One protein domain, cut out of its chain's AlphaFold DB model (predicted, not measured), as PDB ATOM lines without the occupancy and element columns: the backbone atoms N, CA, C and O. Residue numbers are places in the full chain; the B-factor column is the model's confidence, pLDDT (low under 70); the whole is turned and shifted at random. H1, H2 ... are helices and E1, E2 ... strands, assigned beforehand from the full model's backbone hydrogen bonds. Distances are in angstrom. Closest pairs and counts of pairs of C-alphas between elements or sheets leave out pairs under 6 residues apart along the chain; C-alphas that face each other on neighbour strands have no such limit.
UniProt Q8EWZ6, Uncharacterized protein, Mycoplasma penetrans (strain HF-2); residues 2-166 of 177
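AT A GLANCE: This is residues 2 to 166 of the 177 residues of an uncharacterized protein of Mycoplasma penetrans (strain HF-2) (UniProt Q8EWZ6). A strongly twisted sheet of six strands forms the body of an elongated domain, with H8 and H9 over one face and the short H5 over the other. At one end H1 crosses E1 and E2 and gathers H2 and H3 about it; at the other end H6, packed on H8, and H7 extend the length. The printed part has 165 residues, with nine named helices and six named strands in the order H1 H2 H3 E1 H4 E2 H5 E3 H6 H7 E4 H8 E5 H9 E6; the class is mixed, helices and strands. The mixed sheet runs E1 E2 E6 E5 E4 E3. The whole is compact, with a radius of gyration of the C-alphas of 17.2 A and spans of 57 by 30 by 28 A.

IN THESE COORDINATES: The strands are E1, residues 45 to 47, E2, 66 to 71, E6, 162 to 165, E5, 135 to 140, E4, 115 to 119, and E3, 83 to 86; E2 and E5 each measure 16.5 A. H8 is residues 123 to 131, H9 151 to 158, H5 74 to 78 and H4 55 to 58. H1, residues 2 to 11, begins at C-alpha 2 (179.482, 134.920, 152.431) and measures 14.4 A; H2 is 16 to 24, and H3, 31 to 40, measures 14.3 A. H6, 92 to 101, measures 14.1 A, and H7 is 105 to 113. E6 ends at C-alpha 165 (170.871, 140.011, 166.327).

HOW THE PARTS SIT: E2 is antiparallel to E1, N 46 to O 67 at 2.9 A, and to E6, N 70 to O 163 at 2.9 A. E6 and E5 are parallel, N 140 to O 164 at 2.8 A, as are E5 and E4, N 137 to O 116 at 2.7 A, and E4 and E3, N 84 to O 115 at 3.3 A. E3 H6 H7 E4, E4 H8 E5 and E5 H9 E6 are strand-helix-strand units, parallel neighbour strands with helices between, each with a right-handed crossover. H8 and H9 run along the strands on the same face, 9.6 and 9.0 A high; H5 is on the opposite face, 8.4 A high. H6 touches H8, Leu 95 to Ile 125 closest by C-alphas at 5.7 A. H7 only grazes the sheet with residues 111 to 113. H1 touches H3, C-alphas of Tyr 7 and Ile 34 closest at 5.6 A, about perpendicular at 81 degrees, and only just touches H2, with 3 pairs of C-alphas within 8 A. H4 is not on the sheet and touches no helix. Every O i to N i+4 pair is within hydrogen-bond range in H1, H2, H3, H5, H6, H8 and H9, and 3 of 5 in H7; H4 is too short for one.

THE WHOLE: The farthest C-alphas, of Val 28 and Asp 105, are 57.7 A apart. The printed part has no cut, and no link is long. Mean pLDDT of the printed part is 85.8; residues 43 and 78 to 94 are under 70.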
ATOM      1  N   ARG A   2     179.837 133.888 151.437       92.69
ATOM      2  CA  ARG A   2     179.482 134.920 152.431       92.69
ATOM      3  C   ARG A   2     178.131 135.607 152.172       92.69
ATOM      4  O   ARG A   2     177.270 135.627 153.042       92.69
ATOM      5  N   ASP A   3     177.922 136.078 150.945       92.44
ATOM      6  CA  ASP A   3     176.691 136.781 150.551       92.44
ATOM      7  C   ASP A   3     175.452 135.862 150.530       92.44
ATOM      8  O   ASP A   3     174.336 136.324 150.747       92.44
ATOM      9  N   ILE A   4     175.642 134.550 150.339       93.69
ATOM     10  CA  ILE A   4     174.560 133.552 150.403       93.69
ATOM     11  C   ILE A   4     174.119 133.344 151.859       93.69
ATOM     12  O   ILE A   4     172.924 133.255 152.132       93.69
ATOM     13  N   LEU A   5     175.067 133.319 152.807       94.44
ATOM     14  CA  LEU A   5     174.747 133.259 154.239       94.44
ATOM     15  C   LEU A   5     173.932 134.485 154.665       94.44
ATOM     16  O   LEU A   5     172.932 134.336 155.363       94.44
ATOM     17  N   LEU A   6     174.318 135.680 154.198       93.25
ATOM     18  CA  LEU A   6     173.540 136.903 154.415       93.25
ATOM     19  C   LEU A   6     172.137 136.793 153.815       93.25
ATOM     20  O   LEU A   6     171.168 137.104 154.503       93.25
ATOM     21  N   TYR A   7     172.027 136.347 152.562       93.44
ATOM     22  CA  TYR A   7     170.741 136.183 151.888       93.44
ATOM     23  C   TYR A   7     169.775 135.329 152.714       93.44
ATOM     24  O   TYR A   7     168.686 135.796 153.039       93.44
ATOM     25  N   PHE A   8     170.185 134.128 153.129       94.06
ATOM     26  CA  PHE A   8     169.311 133.254 153.913       94.06
ATOM     27  C   PHE A   8     169.040 133.786 155.321       94.06
ATOM     28  O   PHE A   8     167.915 133.675 155.807       94.06
ATOM     29  N   ALA A   9     170.028 134.417 155.964       92.75
ATOM     30  CA  ALA A   9     169.831 135.040 157.269       92.75
ATOM     31  C   ALA A   9     168.773 136.153 157.234       92.75
ATOM     32  O   ALA A   9     167.989 136.280 158.174       92.75
ATOM     33  N   VAL A  10     168.716 136.933 156.149       91.19
ATOM     34  CA  VAL A  10     167.668 137.941 155.939       91.19
ATOM     35  C   VAL A  10     166.345 137.285 155.541       91.19
ATOM     36  O   VAL A  10     165.324 137.582 156.155       91.19
ATOM     37  N   LYS A  11     166.355 136.368 154.564       92.06
ATOM     38  CA  LYS A  11     165.154 135.687 154.051       92.06
ATOM     39  C   LYS A  11     164.358 134.981 155.144       92.06
ATOM     40  O   LYS A  11     163.133 135.048 155.146       92.06
ATOM     41  N   TYR A  12     165.044 134.325 156.074       93.44
ATOM     42  CA  TYR A  12     164.410 133.589 157.167       93.44
ATOM     43  C   TYR A  12     164.509 134.297 158.517       93.44
ATOM     44  O   TYR A  12     164.359 133.644 159.547       93.44
ATOM     45  N   SER A  13     164.794 135.602 158.535       90.50
ATOM     46  CA  SER A  13     164.854 136.411 159.760       90.50
ATOM     47  C   SER A  13     165.689 135.772 160.882       90.50
ATOM     48  O   SER A  13     165.287 135.773 162.047       90.50
ATOM     49  N   GLY A  14     166.841 135.188 160.543       88.12
ATOM     50  CA  GLY A  14     167.735 134.540 161.507       88.12
ATOM     51  C   GLY A  14     167.261 133.195 162.062       88.12
ATOM     52  O   GLY A  14     167.889 132.680 162.984       88.12
ATOM     53  N   CYS A  15     166.181 132.610 161.529       93.00
ATOM     54  CA  CYS A  15     165.718 131.278 161.912       93.00
ATOM     55  C   CYS A  15     166.754 130.220 161.534       93.00
ATOM     56  O   CYS A  15     166.885 129.869 160.358       93.00
ATOM     57  N   TRP A  16     167.482 129.700 162.517       94.00
ATOM     58  CA  TRP A  16     168.581 128.777 162.260       94.00
ATOM     59  C   TRP A  16     168.116 127.530 161.500       94.00
ATOM     60  O   TRP A  16     168.742 127.129 160.525       94.00
ATOM     61  N   GLU A  17     166.981 126.962 161.900       95.25
ATOM     62  CA  GLU A  17     166.391 125.747 161.343       95.25
ATOM     63  C   GLU A  17     165.998 125.933 159.879       95.25
ATOM     64  O   GLU A  17     166.331 125.086 159.055       95.25
ATOM     65  N   ARG A  18     165.349 127.055 159.538       96.00
ATOM     66  CA  ARG A  18     164.945 127.342 158.151       96.00
ATOM     67  C   ARG A  18     166.156 127.612 157.261       96.00
ATOM     68  O   ARG A  18     166.203 127.125 156.138       96.00
ATOM     69  N   ILE A  19     167.159 128.331 157.773       95.25
ATOM     70  CA  ILE A  19     168.415 128.564 157.046       95.25
ATOM     71  C   ILE A  19     169.136 127.233 156.801       95.25
ATOM     72  O   ILE A  19     169.559 126.951 155.681       95.25
ATOM     73  N   TYR A  20     169.261 126.400 157.837       95.81
ATOM     74  CA  TYR A  20     169.894 125.090 157.733       95.81
ATOM     75  C   TYR A  20     169.156 124.189 156.737       95.81
ATOM     76  O   TYR A  20     169.795 123.559 155.895       95.81
ATOM     77  N   GLN A  21     167.822 124.166 156.785       97.31
ATOM     78  CA  GLN A  21     166.994 123.413 155.846       97.31
ATOM     79  C   GLN A  21     167.201 123.881 154.400       97.31
ATOM     80  O   GLN A  21     167.435 123.046 153.531       97.31
ATOM     81  N   ALA A  22     167.227 125.193 154.146       95.94
ATOM     82  CA  ALA A  22     167.477 125.739 152.811       95.94
ATOM     83  C   ALA A  22     168.844 125.316 152.245       95.94
ATOM     84  O   ALA A  22     168.971 125.026 151.053       95.94
ATOM     85  N   PHE A  23     169.869 125.209 153.100       94.06
ATOM     86  CA  PHE A  23     171.155 124.634 152.701       94.06
ATOM     87  C   PHE A  23     171.067 123.131 152.421       94.06
ATOM     88  O   PHE A  23     171.613 122.673 151.414       94.06
ATOM     89  N   ALA A  24     170.383 122.369 153.278       95.38
ATOM     90  CA  ALA A  24     170.205 120.925 153.114       95.38
ATOM     91  C   ALA A  24     169.482 120.584 151.798       95.38
ATOM     92  O   ALA A  24     169.861 119.642 151.105       95.38
ATOM     93  N   GLU A  25     168.491 121.394 151.430       96.69
ATOM     94  CA  GLU A  25     167.676 121.239 150.223       96.69
ATOM     95  C   GLU A  25     168.303 121.881 148.977       96.69
ATOM     96  O   GLU A  25     167.779 121.726 147.874       96.69
ATOM     97  N   ARG A  26     169.451 122.559 149.122       93.75
ATOM     98  CA  ARG A  26     170.126 123.308 148.047       93.75
ATOM     99  C   ARG A  26     169.186 124.299 147.366       93.75
ATOM    100  O   ARG A  26     169.139 124.368 146.135       93.75
ATOM    101  N   GLU A  27     168.439 125.048 148.172       94.38
ATOM    102  CA  GLU A  27     167.454 125.999 147.677       94.38
ATOM    103  C   GLU A  27     168.064 126.923 146.609       94.38
ATOM    104  O   GLU A  27     169.133 127.517 146.789       94.38
ATOM    105  N   VAL A  28     167.379 127.021 145.468       91.94
ATOM    106  CA  VAL A  28     167.828 127.832 144.338       91.94
ATOM    107  C   VAL A  28     167.707 129.307 144.700       91.94
ATOM    108  O   VAL A  28     166.634 129.789 145.050       91.94
ATOM    109  N   THR A  29     168.807 130.041 144.559       89.94
ATOM    110  CA  THR A  29     168.870 131.479 144.836       89.94
ATOM    111  C   THR A  29     169.118 132.258 143.550       89.94
ATOM    112  O   THR A  29     169.923 131.857 142.706       89.94
ATOM    113  N   LYS A  30     168.415 133.382 143.376       91.88
ATOM    114  CA  LYS A  30     168.628 134.278 142.234       91.88
ATOM    115  C   LYS A  30     169.697 135.306 142.583       91.88
ATOM    116  O   LYS A  30     169.645 135.927 143.643       91.88
ATOM    117  N   ILE A  31     170.637 135.525 141.666       91.62
ATOM    118  CA  ILE A  31     171.749 136.459 141.879       91.62
ATOM    119  C   ILE A  31     171.268 137.887 142.173       91.62
ATOM    120  O   ILE A  31     171.835 138.561 143.031       91.62
ATOM    121  N   ASP A  32     170.175 138.317 141.540       92.31
ATOM    122  CA  ASP A  32     169.592 139.646 141.743       92.31
ATOM    123  C   ASP A  32     169.055 139.834 143.166       92.31
ATOM    124  O   ASP A  32     169.223 140.901 143.755       92.31
ATOM    125  N   GLU A  33     168.472 138.790 143.762       91.31
ATOM    126  CA  GLU A  33     167.979 138.841 145.141       91.31
ATOM    127  C   GLU A  33     169.138 138.907 146.144       91.31
ATOM    128  O   GLU A  33     169.097 139.695 147.089       91.31
ATOM    129  N   ILE A  34     170.207 138.137 145.910       91.38
ATOM    130  CA  ILE A  34     171.431 138.189 146.726       91.38
ATOM    131  C   ILE A  34     172.053 139.589 146.653       91.38
ATOM    132  O   ILE A  34     172.372 140.185 147.685       91.38
ATOM    133  N   ASN A  35     172.198 140.133 145.441       90.69
ATOM    134  CA  ASN A  35     172.757 141.464 145.219       90.69
ATOM    135  C   ASN A  35     171.914 142.546 145.900       90.69
ATOM    136  O   ASN A  35     172.467 143.444 146.540       90.69
ATOM    137  N   LYS A  36     170.584 142.428 145.827       90.00
ATOM    138  CA  LYS A  36     169.664 143.324 146.526       90.00
ATOM    139  C   LYS A  36     169.881 143.278 148.036       90.00
ATOM    140  O   LYS A  36     170.164 144.318 148.629       90.00
ATOM    141  N   VAL A  37     169.847 142.090 148.646       89.62
ATOM    142  CA  VAL A  37     170.060 141.932 150.095       89.62
ATOM    143  C   VAL A  37     171.412 142.502 150.529       89.62
ATOM    144  O   VAL A  37     171.492 143.204 151.540       89.62
ATOM    145  N   LYS A  38     172.472 142.251 149.757       87.75
ATOM    146  CA  LYS A  38     173.805 142.804 150.016       87.75
ATOM    147  C   LYS A  38     173.806 144.333 149.986       87.75
ATOM    148  O   LYS A  38     174.367 144.952 150.888       87.75
ATOM    149  N   SER A  39     173.163 144.935 148.985       87.75
ATOM    150  CA  SER A  39     173.087 146.394 148.843       87.75
ATOM    151  C   SER A  39     172.296 147.073 149.968       87.75
ATOM    152  O   SER A  39     172.659 148.163 150.400       87.75
ATOM    153  N   GLU A  40     171.263 146.408 150.493       86.38
ATOM    154  CA  GLU A  40     170.420 146.915 151.584       86.38
ATOM    155  C   GLU A  40     171.069 146.769 152.973       86.38
ATOM    156  O   GLU A  40     170.629 147.405 153.932       86.38
ATOM    157  N   ASN A  41     172.125 145.957 153.102       80.75
ATOM    158  CA  ASN A  41     172.782 145.661 154.379       80.75
ATOM    159  C   ASN A  41     174.301 145.933 154.342       80.75
ATOM    160  O   ASN A  41     175.093 145.021 154.613       80.75
ATOM    161  N   PRO A  42     174.744 147.173 154.051       71.94
ATOM    162  CA  PRO A  42     176.164 147.494 154.027       71.94
ATOM    163  C   PRO A  42     176.773 147.427 155.442       71.94
ATOM    164  O   PRO A  42     176.293 148.056 156.391       71.94
ATOM    165  N   ASP A  43     177.829 146.620 155.571       66.38
ATOM    166  CA  ASP A  43     178.860 146.618 156.624       66.38
ATOM    167  C   ASP A  43     178.426 146.480 158.093       66.38
ATOM    168  O   ASP A  43     179.200 146.746 159.018       66.38
ATOM    169  N   ASN A  44     177.206 146.018 158.357       85.69
ATOM    170  CA  ASN A  44     176.671 145.837 159.711       85.69
ATOM    171  C   ASN A  44     176.350 144.379 160.039       85.69
ATOM    172  O   ASN A  44     175.375 144.088 160.729       85.69
ATOM    173  N   TRP A  45     177.186 143.466 159.552       91.75
ATOM    174  CA  TRP A  45     177.057 142.042 159.816       91.75
ATOM    175  C   TRP A  45     178.394 141.309 159.683       91.75
ATOM    176  O   TRP A  45     179.308 141.781 159.001       91.75
ATOM    177  N   ILE A  46     178.488 140.159 160.345       92.62
ATOM    178  CA  ILE A  46     179.623 139.234 160.297       92.62
ATOM    179  C   ILE A  46     179.068 137.836 160.019       92.62
ATOM    180  O   ILE A  46     178.146 137.402 160.707       92.62
ATOM    181  N   ALA A  47     179.586 137.140 159.013       94.44
ATOM    182  CA  ALA A  47     179.218 135.755 158.733       94.44
ATOM    183  C   ALA A  47     180.088 134.772 159.514       94.44
ATOM    184  O   ALA A  47     181.242 135.060 159.809       94.44
ATOM    185  N   LEU A  48     179.557 133.574 159.761       93.56
ATOM    186  CA  LEU A  48     180.245 132.471 160.444       93.56
ATOM    187  C   LEU A  48     181.621 132.123 159.844       93.56
ATOM    188  O   LEU A  48     182.495 131.619 160.543       93.56
ATOM    189  N   ILE A  49     181.800 132.387 158.548       93.25
ATOM    190  CA  ILE A  49     183.036 132.120 157.800       93.25
ATOM    191  C   ILE A  49     184.015 133.302 157.779       93.25
ATOM    192  O   ILE A  49     185.089 133.178 157.195       93.25
ATOM    193  N   ASP A  50     183.643 134.450 158.348       92.62
ATOM    194  CA  ASP A  50     184.515 135.620 158.395       92.62
ATOM    195  C   ASP A  50     185.581 135.449 159.486       92.62
ATOM    196  O   ASP A  50     185.305 134.952 160.578       92.62
ATOM    197  N   GLU A  51     186.798 135.931 159.228       90.06
ATOM    198  CA  GLU A  51     187.917 135.851 160.182       90.06
ATOM    199  C   GLU A  51     187.639 136.591 161.499       90.06
ATOM    200  O   GLU A  51     188.162 136.229 162.550       90.06
ATOM    201  N   ASN A  52     186.808 137.634 161.455       87.88
ATOM    202  CA  ASN A  52     186.430 138.434 162.616       87.88
ATOM    203  C   ASN A  52     185.137 137.953 163.298       87.88
ATOM    204  O   ASN A  52     184.610 138.666 164.158       87.88
ATOM    205  N   TYR A  53     184.618 136.775 162.936       89.31
ATOM    206  CA  TYR A  53     183.498 136.158 163.641       89.31
ATOM    207  C   TYR A  53     183.906 135.808 165.081       89.31
ATOM    208  O   TYR A  53     184.933 135.149 165.267       89.31
ATOM    209  N   PRO A  54     183.151 136.227 166.116       83.88
ATOM    210  CA  PRO A  54     183.585 136.001 167.490       83.88
ATOM    211  C   PRO A  54     183.602 134.501 167.825       83.88
ATOM    212  O   PRO A  54     182.601 133.801 167.646       83.88
ATOM    213  N   GLU A  55     184.747 134.008 168.300       82.12
ATOM    214  CA  GLU A  55     185.006 132.579 168.543       82.12
ATOM    215  C   GLU A  55     184.000 131.956 169.510       82.12
ATOM    216  O   GLU A  55     183.569 130.821 169.335       82.12
ATOM    217  N   GLU A  56     183.555 132.720 170.500       79.31
ATOM    218  CA  GLU A  56     182.638 132.259 171.535       79.31
ATOM    219  C   GLU A  56     181.280 131.841 170.949       79.31
ATOM    220  O   GLU A  56     180.656 130.899 171.436       79.31
ATOM    221  N   PHE A  57     180.853 132.464 169.844       82.00
ATOM    222  CA  PHE A  57     179.630 132.082 169.138       82.00
ATOM    223  C   PHE A  57     179.798 130.821 168.285       82.00
ATOM    224  O   PHE A  57     178.789 130.287 167.837       82.00
ATOM    225  N   LYS A  58     181.019 130.324 168.031       83.06
ATOM    226  CA  LYS A  58     181.231 129.078 167.267       83.06
ATOM    227  C   LYS A  58     180.953 127.824 168.095       83.06
ATOM    228  O   LYS A  58     180.668 126.776 167.525       83.06
ATOM    229  N   TYR A  59     181.016 127.932 169.422       82.69
ATOM    230  CA  TYR A  59     180.862 126.800 170.341       82.69
ATOM    231  C   TYR A  59     179.424 126.589 170.840       82.69
ATOM    232  O   TYR A  59     179.166 125.655 171.598       82.69
ATOM    233  N   VAL A  60     178.472 127.436 170.436       83.62
ATOM    234  CA  VAL A  60     177.053 127.264 170.790       83.62
ATOM    235  C   VAL A  60     176.406 126.178 169.920       83.62
ATOM    236  O   VAL A  60     176.793 125.994 168.771       83.62
ATOM    237  N   ILE A  61     175.389 125.474 170.440       81.81
ATOM    238  CA  ILE A  61     174.751 124.293 169.802       81.81
ATOM    239  C   ILE A  61     174.195 124.589 168.391       81.81
ATOM    240  O   ILE A  61     174.034 123.678 167.582       81.81
ATOM    241  N   LYS A  62     173.938 125.861 168.072       89.62
ATOM    242  CA  LYS A  62     173.485 126.354 166.765       89.62
ATOM    243  C   LYS A  62     174.108 127.727 166.500       89.62
ATOM    244  O   LYS A  62     173.476 128.741 166.809       89.62
ATOM    245  N   PRO A  63     175.360 127.793 166.013       90.88
ATOM    246  CA  PRO A  63     176.013 129.070 165.776       90.88
ATOM    247  C   PRO A  63     175.230 129.840 164.705       90.88
ATOM    248  O   PRO A  63     174.853 129.244 163.688       90.88
ATOM    249  N   PRO A  64     174.944 131.137 164.906       92.00
ATOM    250  CA  PRO A  64     174.257 131.917 163.891       92.00
ATOM    251  C   PRO A  64     175.110 131.986 162.620       92.00
ATOM    252  O   PRO A  64     176.305 132.269 162.659       92.00
ATOM    253  N   PHE A  65     174.490 131.754 161.464       94.62
ATOM    254  CA  PHE A  65     175.187 131.858 160.177       94.62
ATOM    255  C   PHE A  65     175.681 133.281 159.904       94.62
ATOM    256  O   PHE A  65     176.722 133.469 159.271       94.62
ATOM    257  N   VAL A  66     174.926 134.271 160.386       93.50
ATOM    258  CA  VAL A  66     175.235 135.696 160.307       93.50
ATOM    259  C   VAL A  66     174.841 136.369 161.614       93.50
ATOM    260  O   VAL A  66     173.768 136.125 162.158       93.50
ATOM    261  N   ILE A  67     175.713 137.246 162.097       92.25
ATOM    262  CA  ILE A  67     175.477 138.140 163.222       92.25
ATOM    263  C   ILE A  67     175.307 139.553 162.676       92.25
ATOM    264  O   ILE A  67     176.242 140.114 162.109       92.25
ATOM    265  N   PHE A  68     174.142 140.156 162.888       92.50
ATOM    266  CA  PHE A  68     173.898 141.562 162.589       92.50
ATOM    267  C   PHE A  68     174.294 142.442 163.770       92.50
ATOM    268  O   PHE A  68     173.988 142.135 164.921       92.50
ATOM    269  N   LEU A  69     174.952 143.560 163.478       92.19
ATOM    270  CA  LEU A  69     175.534 144.464 164.462       92.19
ATOM    271  C   LEU A  69     174.938 145.861 164.329       92.19
ATOM    272  O   LEU A  69     175.057 146.495 163.280       92.19
ATOM    273  N   LYS A  70     174.384 146.404 165.415       91.94
ATOM    274  CA  LYS A  70     173.998 147.818 165.478       91.94
ATOM    275  C   LYS A  70     174.543 148.491 166.729       91.94
ATOM    276  O   LYS A  70     174.291 148.033 167.833       91.94
ATOM    277  N   GLY A  71     175.216 149.624 166.549       93.44
ATOM    278  CA  GLY A  71     175.758 150.427 167.644       93.44
ATOM    279  C   GLY A  71     177.273 150.291 167.758       93.44
ATOM    280  O   GLY A  71     177.974 150.191 166.748       93.44
ATOM    281  N   ASN A  72     177.790 150.319 168.984       93.44
ATOM    282  CA  ASN A  72     179.222 150.427 169.244       93.44
ATOM    283  C   ASN A  72     179.961 149.083 169.118       93.44
ATOM    284  O   ASN A  72     180.176 148.363 170.093       93.44
ATOM    285  N   LYS A  73     180.429 148.768 167.905       89.19
ATOM    286  CA  LYS A  73     181.167 147.526 167.604       89.19
ATOM    287  C   LYS A  73     182.472 147.370 168.398       89.19
ATOM    288  O   LYS A  73     182.943 146.247 168.557       89.19
ATOM    289  N   LYS A  74     183.045 148.453 168.948       88.62
ATOM    290  CA  LYS A  74     184.262 148.375 169.782       88.62
ATOM    291  C   LYS A  74     184.041 147.518 171.032       88.62
ATOM    292  O   LYS A  74     185.005 146.956 171.547       88.62
ATOM    293  N   LEU A  75     182.796 147.353 171.488       88.88
ATOM    294  CA  LEU A  75     182.472 146.487 172.624       88.88
ATOM    295  C   LEU A  75     182.832 145.011 172.379       88.88
ATOM    296  O   LEU A  75     183.270 144.351 173.318       88.88
ATOM    297  N   LEU A  76     182.795 144.529 171.127       82.12
ATOM    298  CA  LEU A  76     183.242 143.171 170.768       82.12
ATOM    299  C   LEU A  76     184.739 142.955 171.029       82.12
ATOM    300  O   LEU A  76     185.146 141.885 171.456       82.12
ATOM    301  N   SER A  77     185.580 143.972 170.820       75.12
ATOM    302  CA  SER A  77     187.017 143.859 171.127       75.12
ATOM    303  C   SER A  77     187.318 143.873 172.632       75.12
ATOM    304  O   SER A  77     188.292 143.264 173.068       75.12
ATOM    305  N   ARG A  78     186.471 144.531 173.437       68.19
ATOM    306  CA  ARG A  78     186.600 144.580 174.908       68.19
ATOM    307  C   ARG A  78     186.071 143.314 175.586       68.19
ATOM    308  O   ARG A  78     186.484 143.017 176.706       68.19
ATOM    309  N   PHE A  79     185.218 142.565 174.887       60.16
ATOM    310  CA  PHE A  79     184.636 141.296 175.321       60.16
ATOM    311  C   PHE A  79     185.684 140.269 175.779       60.16
ATOM    312  O   PHE A  79     185.459 139.567 176.758       60.16
ATOM    313  N   LYS A  80     186.870 140.252 175.157       60.28
ATOM    314  CA  LYS A  80     187.917 139.247 175.410       60.28
ATOM    315  C   LYS A  80     188.524 139.260 176.822       60.28
ATOM    316  O   LYS A  80     189.192 138.299 177.182       60.28
ATOM    317  N   ASN A  81     188.326 140.322 177.614       55.50
ATOM    318  CA  ASN A  81     189.102 140.530 178.846       55.50
ATOM    319  C   ASN A  81     188.278 140.605 180.144       55.50
ATOM    320  O   ASN A  81     188.811 140.248 181.192       55.50
ATOM    321  N   LYS A  82     187.027 141.099 180.121       60.88
ATOM    322  CA  LYS A  82     186.163 141.236 181.317       60.88
ATOM    323  C   LYS A  82     184.690 141.246 180.929       60.88
ATOM    324  O   LYS A  82     184.206 142.238 180.378       60.88
ATOM    325  N   PHE A  83     183.983 140.171 181.251       65.50
ATOM    326  CA  PHE A  83     182.594 140.006 180.855       65.50
ATOM    327  C   PHE A  83     181.750 139.344 181.950       65.50
ATOM    328  O   PHE A  83     182.231 138.482 182.684       65.50
ATOM    329  N   VAL A  84     180.487 139.768 182.032       63.81
ATOM    330  CA  VAL A  84     179.439 139.169 182.865       63.81
ATOM    331  C   VAL A  84     178.280 138.751 181.962       63.81
ATOM    332  O   VAL A  84     177.636 139.608 181.349       63.81
ATOM    333  N   MET A  85     178.021 137.442 181.885       66.00
ATOM    334  CA  MET A  85     176.857 136.886 181.189       66.00
ATOM    335  C   MET A  85     175.669 136.881 182.134       66.00
ATOM    336  O   MET A  85     175.716 136.210 183.162       66.00
ATOM    337  N   LEU A  86     174.601 137.580 181.771       64.69
ATOM    338  CA  LEU A  86     173.336 137.493 182.493       64.69
ATOM    339  C   LEU A  86     172.344 136.758 181.599       64.69
ATOM    340  O   LEU A  86     171.773 137.333 180.675       64.69
ATOM    341  N   ASN A  87     172.198 135.461 181.866       61.62
ATOM    342  CA  ASN A  87     171.185 134.613 181.252       61.62
ATOM    343  C   ASN A  87     170.099 134.285 182.273       61.62
ATOM    344  O   ASN A  87     170.336 134.249 183.482       61.62
ATOM    345  N   ASN A  88     168.904 134.013 181.762       54.34
ATOM    346  CA  ASN A  88     167.669 133.941 182.533       54.34
ATOM    347  C   ASN A  88     167.501 132.640 183.347       54.34
ATOM    348  O   ASN A  88     166.391 132.147 183.512       54.34
ATOM    349  N   PHE A  89     168.585 132.061 183.872       49.81
ATOM    350  CA  PHE A  89     168.496 130.849 184.696       49.81
ATOM    351  C   PHE A  89     167.747 131.084 186.025       49.81
ATOM    352  O   PHE A  89     167.323 130.109 186.639       49.81
ATOM    353  N   TYR A  90     167.551 132.346 186.450       48.84
ATOM    354  CA  TYR A  90     167.020 132.690 187.779       48.84
ATOM    355  C   TYR A  90     165.979 133.837 187.848       48.84
ATOM    356  O   TYR A  90     165.661 134.279 188.950       48.84
ATOM    357  N   GLY A  91     165.402 134.310 186.733       56.56
ATOM    358  CA  GLY A  91     164.282 135.278 186.756       56.56
ATOM    359  C   GLY A  91     164.549 136.582 187.541       56.56
ATOM    360  O   GLY A  91     165.636 137.155 187.437       56.56
ATOM    361  N   ASP A  92     163.562 137.030 188.337       57.22
ATOM    362  CA  ASP A  92     163.549 138.291 189.115       57.22
ATOM    363  C   ASP A  92     164.740 138.458 190.076       57.22
ATOM    364  O   ASP A  92     165.179 139.580 190.342       57.22
ATOM    365  N   ALA A  93     165.330 137.354 190.548       56.69
ATOM    366  CA  ALA A  93     166.466 137.385 191.467       56.69
ATOM    367  C   ALA A  93     167.693 138.097 190.865       56.69
ATOM    368  O   ALA A  93     168.445 138.755 191.587       56.69
ATOM    369  N   ASN A  94     167.874 138.019 189.541       68.19
ATOM    370  CA  ASN A  94     168.947 138.735 188.852       68.19
ATOM    371  C   ASN A  94     168.709 140.253 188.843       68.19
ATOM    372  O   ASN A  94     169.667 141.020 188.910       68.19
ATOM    373  N   LEU A  95     167.452 140.697 188.764       71.44
ATOM    374  CA  LEU A  95     167.110 142.119 188.730       71.44
ATOM    375  C   LEU A  95     167.294 142.770 190.101       71.44
ATOM    376  O   LEU A  95     167.885 143.845 190.189       71.44
ATOM    377  N   ASP A  96     166.833 142.108 191.161       75.62
ATOM    378  CA  ASP A  96     167.023 142.577 192.536       75.62
ATOM    379  C   ASP A  96     168.504 142.644 192.895       75.62
ATOM    380  O   ASP A  96     168.960 143.633 193.471       75.62
ATOM    381  N   TRP A  97     169.273 141.628 192.495       75.06
ATOM    382  CA  TRP A  97     170.722 141.618 192.654       75.06
ATOM    383  C   TRP A  97     171.385 142.796 191.932       75.06
ATOM    384  O   TRP A  97     172.140 143.537 192.557       75.06
ATOM    385  N   VAL A  98     171.058 143.039 190.655       76.56
ATOM    386  CA  VAL A  98     171.590 144.197 189.917       76.56
ATOM    387  C   VAL A  98     171.209 145.498 190.626       76.56
ATOM    388  O   VAL A  98     172.075 146.313 190.917       76.56
ATOM    389  N   LYS A  99     169.938 145.702 190.976       75.94
ATOM    390  CA  LYS A  99     169.496 146.958 191.605       75.94
ATOM    391  C   LYS A  99     170.129 147.198 192.976       75.94
ATOM    392  O   LYS A  99     170.440 148.341 193.309       75.94
ATOM    393  N   LYS A 100     170.305 146.146 193.775       78.00
ATOM    394  CA  LYS A 100     170.809 146.243 195.147       78.00
ATOM    395  C   LYS A 100     172.330 146.309 195.203       78.00
ATOM    396  O   LYS A 100     172.875 147.192 195.861       78.00
ATOM    397  N   ASP A 101     173.006 145.398 194.514       74.19
ATOM    398  CA  ASP A 101     174.447 145.227 194.667       74.19
ATOM    399  C   ASP A 101     175.217 146.180 193.751       74.19
ATOM    400  O   ASP A 101     176.275 146.670 194.138       74.19
ATOM    401  N   PHE A 102     174.688 146.529 192.571       76.88
ATOM    402  CA  PHE A 102     175.424 147.379 191.625       76.88
ATOM    403  C   PHE A 102     175.289 148.875 191.910       76.88
ATOM    404  O   PHE A 102     176.049 149.675 191.362       76.88
ATOM    405  N   ASN A 103     174.359 149.272 192.779       72.81
ATOM    406  CA  ASN A 103     174.105 150.680 193.073       72.81
ATOM    407  C   ASN A 103     175.023 151.269 194.166       72.81
ATOM    408  O   ASN A 103     174.824 152.406 194.595       72.81
ATOM    409  N   ASN A 104     176.048 150.537 194.613       79.88
ATOM    410  CA  ASN A 104     177.068 151.078 195.515       79.88
ATOM    411  C   ASN A 104     178.296 151.605 194.743       79.88
ATOM    412  O   ASN A 104     178.562 151.213 193.604       79.88
ATOM    413  N   ASP A 105     179.050 152.522 195.353       79.69
ATOM    414  CA  ASP A 105     180.145 153.217 194.662       79.69
ATOM    415  C   ASP A 105     181.327 152.303 194.301       79.69
ATOM    416  O   ASP A 105     181.983 152.525 193.283       79.69
ATOM    417  N   GLU A 106     181.555 151.228 195.064       80.06
ATOM    418  CA  GLU A 106     182.584 150.224 194.766       80.06
ATOM    419  C   GLU A 106     182.287 149.480 193.451       80.06
ATOM    420  O   GLU A 106     183.185 149.219 192.642       80.06
ATOM    421  N   TRP A 107     181.019 149.146 193.209       79.69
ATOM    422  CA  TRP A 107     180.607 148.417 192.013       79.69
ATOM    423  C   TRP A 107     180.505 149.309 190.779       79.69
ATOM    424  O   TRP A 107     180.865 148.848 189.695       79.69
ATOM    425  N   LYS A 108     180.127 150.588 190.911       76.94
ATOM    426  CA  LYS A 108     180.048 151.531 189.773       76.94
ATOM    427  C   LYS A 108     181.355 151.611 188.979       76.94
ATOM    428  O   LYS A 108     181.339 151.574 187.747       76.94
ATOM    429  N   GLU A 109     182.503 151.656 189.657       79.06
ATOM    430  CA  GLU A 109     183.805 151.677 188.977       79.06
ATOM    431  C   GLU A 109     184.077 150.368 188.214       79.06
ATOM    432  O   GLU A 109     184.577 150.382 187.082       79.06
ATOM    433  N   LYS A 110     183.723 149.221 188.810       81.25
ATOM    434  CA  LYS A 110     183.899 147.895 188.195       81.25
ATOM    435  C   LYS A 110     182.976 147.704 186.988       81.25
ATOM    436  O   LYS A 110     183.413 147.160 185.970       81.25
ATOM    437  N   ILE A 111     181.742 148.196 187.067       82.31
ATOM    438  CA  ILE A 111     180.731 148.151 185.999       82.31
ATOM    439  C   ILE A 111     181.205 148.931 184.774       82.31
ATOM    440  O   ILE A 111     181.231 148.380 183.674       82.31
ATOM    441  N   ASN A 112     181.695 150.159 184.961       78.44
ATOM    442  CA  ASN A 112     182.172 151.009 183.862       78.44
ATOM    443  C   ASN A 112     183.369 150.412 183.097       78.44
ATOM    444  O   ASN A 112     183.600 150.726 181.923       78.44
ATOM    445  N   LYS A 113     184.141 149.534 183.748       82.38
ATOM    446  CA  LYS A 113     185.282 148.822 183.148       82.38
ATOM    447  C   LYS A 113     184.904 147.481 182.511       82.38
ATOM    448  O   LYS A 113     185.742 146.909 181.813       82.38
ATOM    449  N   SER A 114     183.686 146.997 182.739       85.31
ATOM    450  CA  SER A 114     183.203 145.692 182.280       85.31
ATOM    451  C   SER A 114     182.279 145.834 181.073       85.31
ATOM    452  O   SER A 114     181.741 146.911 180.808       85.31
ATOM    453  N   VAL A 115     182.113 144.741 180.326       88.81
ATOM    454  CA  VAL A 115     181.096 144.615 179.277       88.81
ATOM    455  C   VAL A 115     180.076 143.571 179.717       88.81
ATOM    456  O   VAL A 115     180.451 142.485 180.148       88.81
ATOM    457  N   PHE A 116     178.793 143.893 179.604       89.06
ATOM    458  CA  PHE A 116     177.684 143.003 179.930       89.06
ATOM    459  C   PHE A 116     177.029 142.537 178.639       89.06
ATOM    460  O   PHE A 116     176.528 143.345 177.868       89.06
ATOM    461  N   MET A 117     177.037 141.236 178.396       88.44
ATOM    462  CA  MET A 117     176.338 140.591 177.280       88.44
ATOM    463  C   MET A 117     175.117 139.877 177.835       88.44
ATOM    464  O   MET A 117     175.230 139.058 178.749       88.44
ATOM    465  N   ILE A 118     173.954 140.248 177.318       88.81
ATOM    466  CA  ILE A 118     172.669 139.918 177.930       88.81
ATOM    467  C   ILE A 118     171.699 139.558 176.823       88.81
ATOM    468  O   ILE A 118     171.627 140.264 175.816       88.81
ATOM    469  N   ASP A 119     170.945 138.480 177.010       88.56
ATOM    470  CA  ASP A 119     169.854 138.150 176.099       88.56
ATOM    471  C   ASP A 119     168.806 139.278 176.115       88.56
ATOM    472  O   ASP A 119     168.355 139.708 177.181       88.56
ATOM    473  N   TYR A 120     168.425 139.753 174.928       90.88
ATOM    474  CA  TYR A 120     167.538 140.899 174.716       90.88
ATOM    475  C   TYR A 120     166.158 140.733 175.387       90.88
ATOM    476  O   TYR A 120     165.475 141.719 175.660       90.88
ATOM    477  N   THR A 121     165.753 139.501 175.709       87.75
ATOM    478  CA  THR A 121     164.526 139.222 176.471       87.75
ATOM    479  C   THR A 121     164.570 139.716 177.920       87.75
ATOM    480  O   THR A 121     163.512 139.958 178.495       87.75
ATOM    481  N   ASN A 122     165.755 139.945 178.497       87.94
ATOM    482  CA  ASN A 122     165.934 140.462 179.860       87.94
ATOM    483  C   ASN A 122     165.859 141.995 179.894       87.94
ATOM    484  O   ASN A 122     166.813 142.678 180.278       87.94
ATOM    485  N   LYS A 123     164.726 142.541 179.452       90.75
ATOM    486  CA  LYS A 123     164.543 143.982 179.222       90.75
ATOM    487  C   LYS A 123     164.802 144.815 180.478       90.75
ATOM    488  O   LYS A 123     165.584 145.757 180.409       90.75
ATOM    489  N   ASP A 124     164.262 144.406 181.622       89.12
ATOM    490  CA  ASP A 124     164.398 145.144 182.887       89.12
ATOM    491  C   ASP A 124     165.851 145.209 183.387       89.12
ATOM    492  O   ASP A 124     166.292 146.219 183.945       89.12
ATOM    493  N   ILE A 125     166.629 144.144 183.158       88.56
ATOM    494  CA  ILE A 125     168.060 144.107 183.493       88.56
ATOM    495  C   ILE A 125     168.829 145.060 182.577       88.56
ATOM    496  O   ILE A 125     169.678 145.819 183.047       88.56
ATOM    497  N   ILE A 126     168.529 145.044 181.275       92.06
ATOM    498  CA  ILE A 126     169.158 145.953 180.311       92.06
ATOM    499  C   ILE A 126     168.843 147.405 180.681       92.06
ATOM    500  O   ILE A 126     169.753 148.228 180.696       92.06
ATOM    501  N   GLU A 127     167.592 147.721 181.014       93.12
ATOM    502  CA  GLU A 127     167.187 149.063 181.445       93.12
ATOM    503  C   GLU A 127     167.928 149.498 182.713       93.12
ATOM    504  O   GLU A 127     168.530 150.571 182.723       93.12
ATOM    505  N   SER A 128     168.006 148.629 183.723       89.44
ATOM    506  CA  SER A 128     168.741 148.918 184.963       89.44
ATOM    507  C   SER A 128     170.235 149.175 184.706       89.44
ATOM    508  O   SER A 128     170.835 150.078 185.282       89.44
ATOM    509  N   LEU A 129     170.863 148.415 183.805       89.88
ATOM    510  CA  LEU A 129     172.273 148.615 183.452       89.88
ATOM    511  C   LEU A 129     172.507 149.863 182.594       89.88
ATOM    512  O   LEU A 129     173.578 150.468 182.685       89.88
ATOM    513  N   LEU A 130     171.526 150.265 181.781       92.88
ATOM    514  CA  LEU A 130     171.569 151.534 181.055       92.88
ATOM    515  C   LEU A 130     171.545 152.720 182.025       92.88
ATOM    516  O   LEU A 130     172.324 153.652 181.841       92.88
ATOM    517  N   GLU A 131     170.719 152.669 183.074       90.81
ATOM    518  CA  GLU A 131     170.683 153.694 184.132       90.81
ATOM    519  C   GLU A 131     172.026 153.821 184.868       90.81
ATOM    520  O   GLU A 131     172.432 154.917 185.258       90.81
ATOM    521  N   LEU A 132     172.760 152.712 184.989       88.12
ATOM    522  CA  LEU A 132     174.095 152.657 185.589       88.12
ATOM    523  C   LEU A 132     175.235 153.028 184.619       88.12
ATOM    524  O   LEU A 132     176.400 152.959 185.006       88.12
ATOM    525  N   ASN A 133     174.934 153.432 183.378       90.56
ATOM    526  CA  ASN A 133     175.912 153.722 182.315       90.56
ATOM    527  C   ASN A 133     176.871 152.555 181.994       90.56
ATOM    528  O   ASN A 133     178.018 152.767 181.592       90.56
ATOM    529  N   ALA A 134     176.412 151.311 182.151       90.12
ATOM    530  CA  ALA A 134     177.213 150.135 181.836       90.12
ATOM    531  C   ALA A 134     177.471 149.996 180.321       90.12
ATOM    532  O   ALA A 134     176.662 150.417 179.488       90.12
ATOM    533  N   ASN A 135     178.570 149.324 179.956       92.38
ATOM    534  CA  ASN A 135     178.796 148.908 178.570       92.38
ATOM    535  C   ASN A 135     178.020 147.615 178.294       92.38
ATOM    536  O   ASN A 135     178.301 146.588 178.914       92.38
ATOM    537  N   ILE A 136     177.086 147.640 177.348       93.25
ATOM    538  CA  ILE A 136     176.140 146.549 177.095       93.25
ATOM    539  C   ILE A 136     176.259 146.043 175.655       93.25
ATOM    540  O   ILE A 136     176.332 146.817 174.698       93.25
ATOM    541  N   ILE A 137     176.223 144.721 175.513       93.25
ATOM    542  CA  ILE A 137     175.987 143.981 174.278       93.25
ATOM    543  C   ILE A 137     174.668 143.217 174.453       93.25
ATOM    544  O   ILE A 137     174.630 142.147 175.052       93.25
ATOM    545  N   ALA A 138     173.565 143.758 173.948       93.56
ATOM    546  CA  ALA A 138     172.285 143.056 173.986       93.56
ATOM    547  C   ALA A 138     172.197 142.069 172.813       93.56
ATOM    548  O   ALA A 138     172.445 142.455 171.671       93.56
ATOM    549  N   VAL A 139     171.857 140.810 173.081       91.31
ATOM    550  CA  VAL A 139     171.856 139.723 172.094       91.31
ATOM    551  C   VAL A 139     170.429 139.266 171.837       91.31
ATOM    552  O   VAL A 139     169.793 138.678 172.704       91.31
ATOM    553  N   ASN A 140     169.927 139.517 170.634       91.19
ATOM    554  CA  ASN A 140     168.667 138.967 170.171       91.19
ATOM    555  C   ASN A 140     168.899 137.668 169.397       91.19
ATOM    556  O   ASN A 140     169.475 137.662 168.306       91.19
ATOM    557  N   THR A 141     168.410 136.575 169.968       87.62
ATOM    558  CA  THR A 141     168.495 135.230 169.395       87.62
ATOM    559  C   THR A 141     167.185 134.784 168.746       87.62
ATOM    560  O   THR A 141     167.144 133.726 168.118       87.62
ATOM    561  N   LYS A 142     166.107 135.571 168.878       86.69
ATOM    562  CA  LYS A 142     164.777 135.174 168.424       86.69
ATOM    563  C   LYS A 142     164.609 135.318 166.915       86.69
ATOM    564  O   LYS A 142     164.921 136.343 166.311       86.69
ATOM    565  N   CYS A 143     164.028 134.271 166.346       86.19
ATOM    566  CA  CYS A 143     163.543 134.214 164.977       86.19
ATOM    567  C   CYS A 143     162.364 135.175 164.764       86.19
ATOM    568  O   CYS A 143     161.506 135.298 165.635       86.19
ATOM    569  N   ASP A 144     162.295 135.800 163.583       84.94
ATOM    570  CA  ASP A 144     161.167 136.630 163.120       84.94
ATOM    571  C   ASP A 144     160.831 137.854 164.007       84.94
ATOM    572  O   ASP A 144     159.817 138.524 163.794       84.94
ATOM    573  N   GLU A 145     161.689 138.202 164.971       84.25
ATOM    574  CA  GLU A 145     161.460 139.320 165.887       84.25
ATOM    575  C   GLU A 145     162.008 140.642 165.320       84.25
ATOM    576  O   GLU A 145     163.171 140.751 164.924       84.25
ATOM    577  N   ASP A 146     161.167 141.684 165.303       85.19
ATOM    578  CA  ASP A 146     161.545 143.042 164.888       85.19
ATOM    579  C   ASP A 146     161.747 143.961 166.098       85.19
ATOM    580  O   ASP A 146     160.938 144.846 166.397       85.19
ATOM    581  N   ILE A 147     162.868 143.775 166.791       88.38
ATOM    582  CA  ILE A 147     163.202 144.576 167.974       88.38
ATOM    583  C   ILE A 147     163.489 146.051 167.648       88.38
ATOM    584  O   ILE A 147     163.475 146.894 168.542       88.38
ATOM    585  N   LYS A 148     163.721 146.416 166.374       87.06
ATOM    586  CA  LYS A 148     164.099 147.790 165.977       87.06
ATOM    587  C   LYS A 148     163.007 148.815 166.285       87.06
ATOM    588  O   LYS A 148     163.292 150.007 166.442       87.06
ATOM    589  N   LYS A 149     161.751 148.365 166.342       86.31
ATOM    590  CA  LYS A 149     160.590 149.203 166.667       86.31
ATOM    591  C   LYS A 149     160.510 149.537 168.154       86.31
ATOM    592  O   LYS A 149     159.905 150.550 168.512       86.31
ATOM    593  N   GLU A 150     161.144 148.738 169.005       90.75
ATOM    594  CA  GLU A 150     161.051 148.883 170.449       90.75
ATOM    595  C   GLU A 150     161.778 150.128 170.969       90.75
ATOM    596  O   GLU A 150     162.819 150.554 170.458       90.75
ATOM    597  N   LYS A 151     161.238 150.707 172.046       95.50
ATOM    598  CA  LYS A 151     161.870 151.827 172.755       95.50
ATOM    599  C   LYS A 151     163.230 151.419 173.326       95.50
ATOM    600  O   LYS A 151     164.186 152.176 173.175       95.50
ATOM    601  N   LEU A 152     163.322 150.223 173.910       95.69
ATOM    602  CA  LEU A 152     164.549 149.700 174.508       95.69
ATOM    603  C   LEU A 152     165.696 149.634 173.494       95.69
ATOM    604  O   LEU A 152     166.765 150.182 173.752       95.69
ATOM    605  N   TYR A 153     165.454 149.067 172.309       94.50
ATOM    606  CA  TYR A 153     166.428 149.047 171.216       94.50
ATOM    607  C   TYR A 153     166.998 150.442 170.934       94.50
ATOM    608  O   TYR A 153     168.213 150.636 170.907       94.50
ATOM    609  N   LYS A 154     166.123 151.444 170.784       94.31
ATOM    610  CA  LYS A 154     166.537 152.833 170.536       94.31
ATOM    611  C   LYS A 154     167.358 153.397 171.700       94.31
ATOM    612  O   LYS A 154     168.351 154.079 171.448       94.31
ATOM    613  N   SER A 155     166.987 153.093 172.945       97.12
ATOM    614  CA  SER A 155     167.728 153.500 174.147       97.12
ATOM    615  C   SER A 155     169.136 152.901 174.200       97.12
ATOM    616  O   SER A 155     170.088 153.631 174.481       97.12
ATOM    617  N   ILE A 156     169.297 151.616 173.866       96.44
ATOM    618  CA  ILE A 156     170.608 150.947 173.818       96.44
ATOM    619  C   ILE A 156     171.515 151.650 172.800       96.44
ATOM    620  O   ILE A 156     172.634 152.045 173.128       96.44
ATOM    621  N   ILE A 157     171.018 151.871 171.578       94.75
ATOM    622  CA  ILE A 157     171.803 152.519 170.519       94.75
ATOM    623  C   ILE A 157     172.160 153.963 170.887       94.75
ATOM    624  O   ILE A 157     173.308 154.371 170.711       94.75
ATOM    625  N   LYS A 158     171.206 154.732 171.430       96.19
ATOM    626  CA  LYS A 158     171.438 156.121 171.860       96.19
ATOM    627  C   LYS A 158     172.493 156.215 172.968       96.19
ATOM    628  O   LYS A 158     173.240 157.186 173.002       96.19
ATOM    629  N   SER A 159     172.584 155.199 173.822       95.81
ATOM    630  CA  SER A 159     173.546 155.129 174.932       95.81
ATOM    631  C   SER A 159     174.916 154.580 174.513       95.81
ATOM    632  O   SER A 159     175.705 154.179 175.359       95.81
ATOM    633  N   ASN A 160     175.214 154.548 173.205       95.50
ATOM    634  CA  ASN A 160     176.488 154.083 172.647       95.50
ATOM    635  C   ASN A 160     176.847 152.626 173.018       95.50
ATOM    636  O   ASN A 160     178.023 152.263 173.130       95.50
ATOM    637  N   ASN A 161     175.821 151.787 173.171       95.75
ATOM    638  CA  ASN A 161     175.942 150.349 173.396       95.75
ATOM    639  C   ASN A 161     175.770 149.561 172.088       95.75
ATOM    640  O   ASN A 161     175.629 150.143 171.006       95.75
ATOM    641  N   LEU A 162     175.854 148.232 172.158       94.50
ATOM    642  CA  LEU A 162     175.777 147.341 171.000       94.50
ATOM    643  C   LEU A 162     174.549 146.434 171.097       94.50
ATOM    644  O   LEU A 162     174.259 145.870 172.147       94.50
ATOM    645  N   VAL A 163     173.865 146.257 169.972       93.88
ATOM    646  CA  VAL A 163     172.882 145.195 169.761       93.88
ATOM    647  C   VAL A 163     173.436 144.218 168.730       93.88
ATOM    648  O   VAL A 163     173.856 144.620 167.640       93.88
ATOM    649  N   ILE A 164     173.414 142.942 169.092       92.44
ATOM    650  CA  ILE A 164     173.677 141.785 168.243       92.44
ATOM    651  C   ILE A 164     172.335 141.124 167.948       92.44
ATOM    652  O   ILE A 164     171.536 140.940 168.859       92.44
ATOM    653  N   SER A 165     172.077 140.758 166.696       91.38
ATOM    654  CA  SER A 165     170.871 140.011 166.327       91.38
ATOM    655  C   SER A 165     171.208 138.891 165.354       91.38
ATOM    656  O   SER A 165     172.004 139.100 164.440       91.38
ATOM    657  N   TYR A 166     170.598 137.720 165.527       88.69
ATOM    658  CA  TYR A 166     170.755 136.597 164.590       88.69
ATOM    659  C   TYR A 166     169.933 136.798 163.314       88.69
ATOM    660  O   TYR A 166     170.251 136.243 162.266       88.69
TER     661      TYR A 166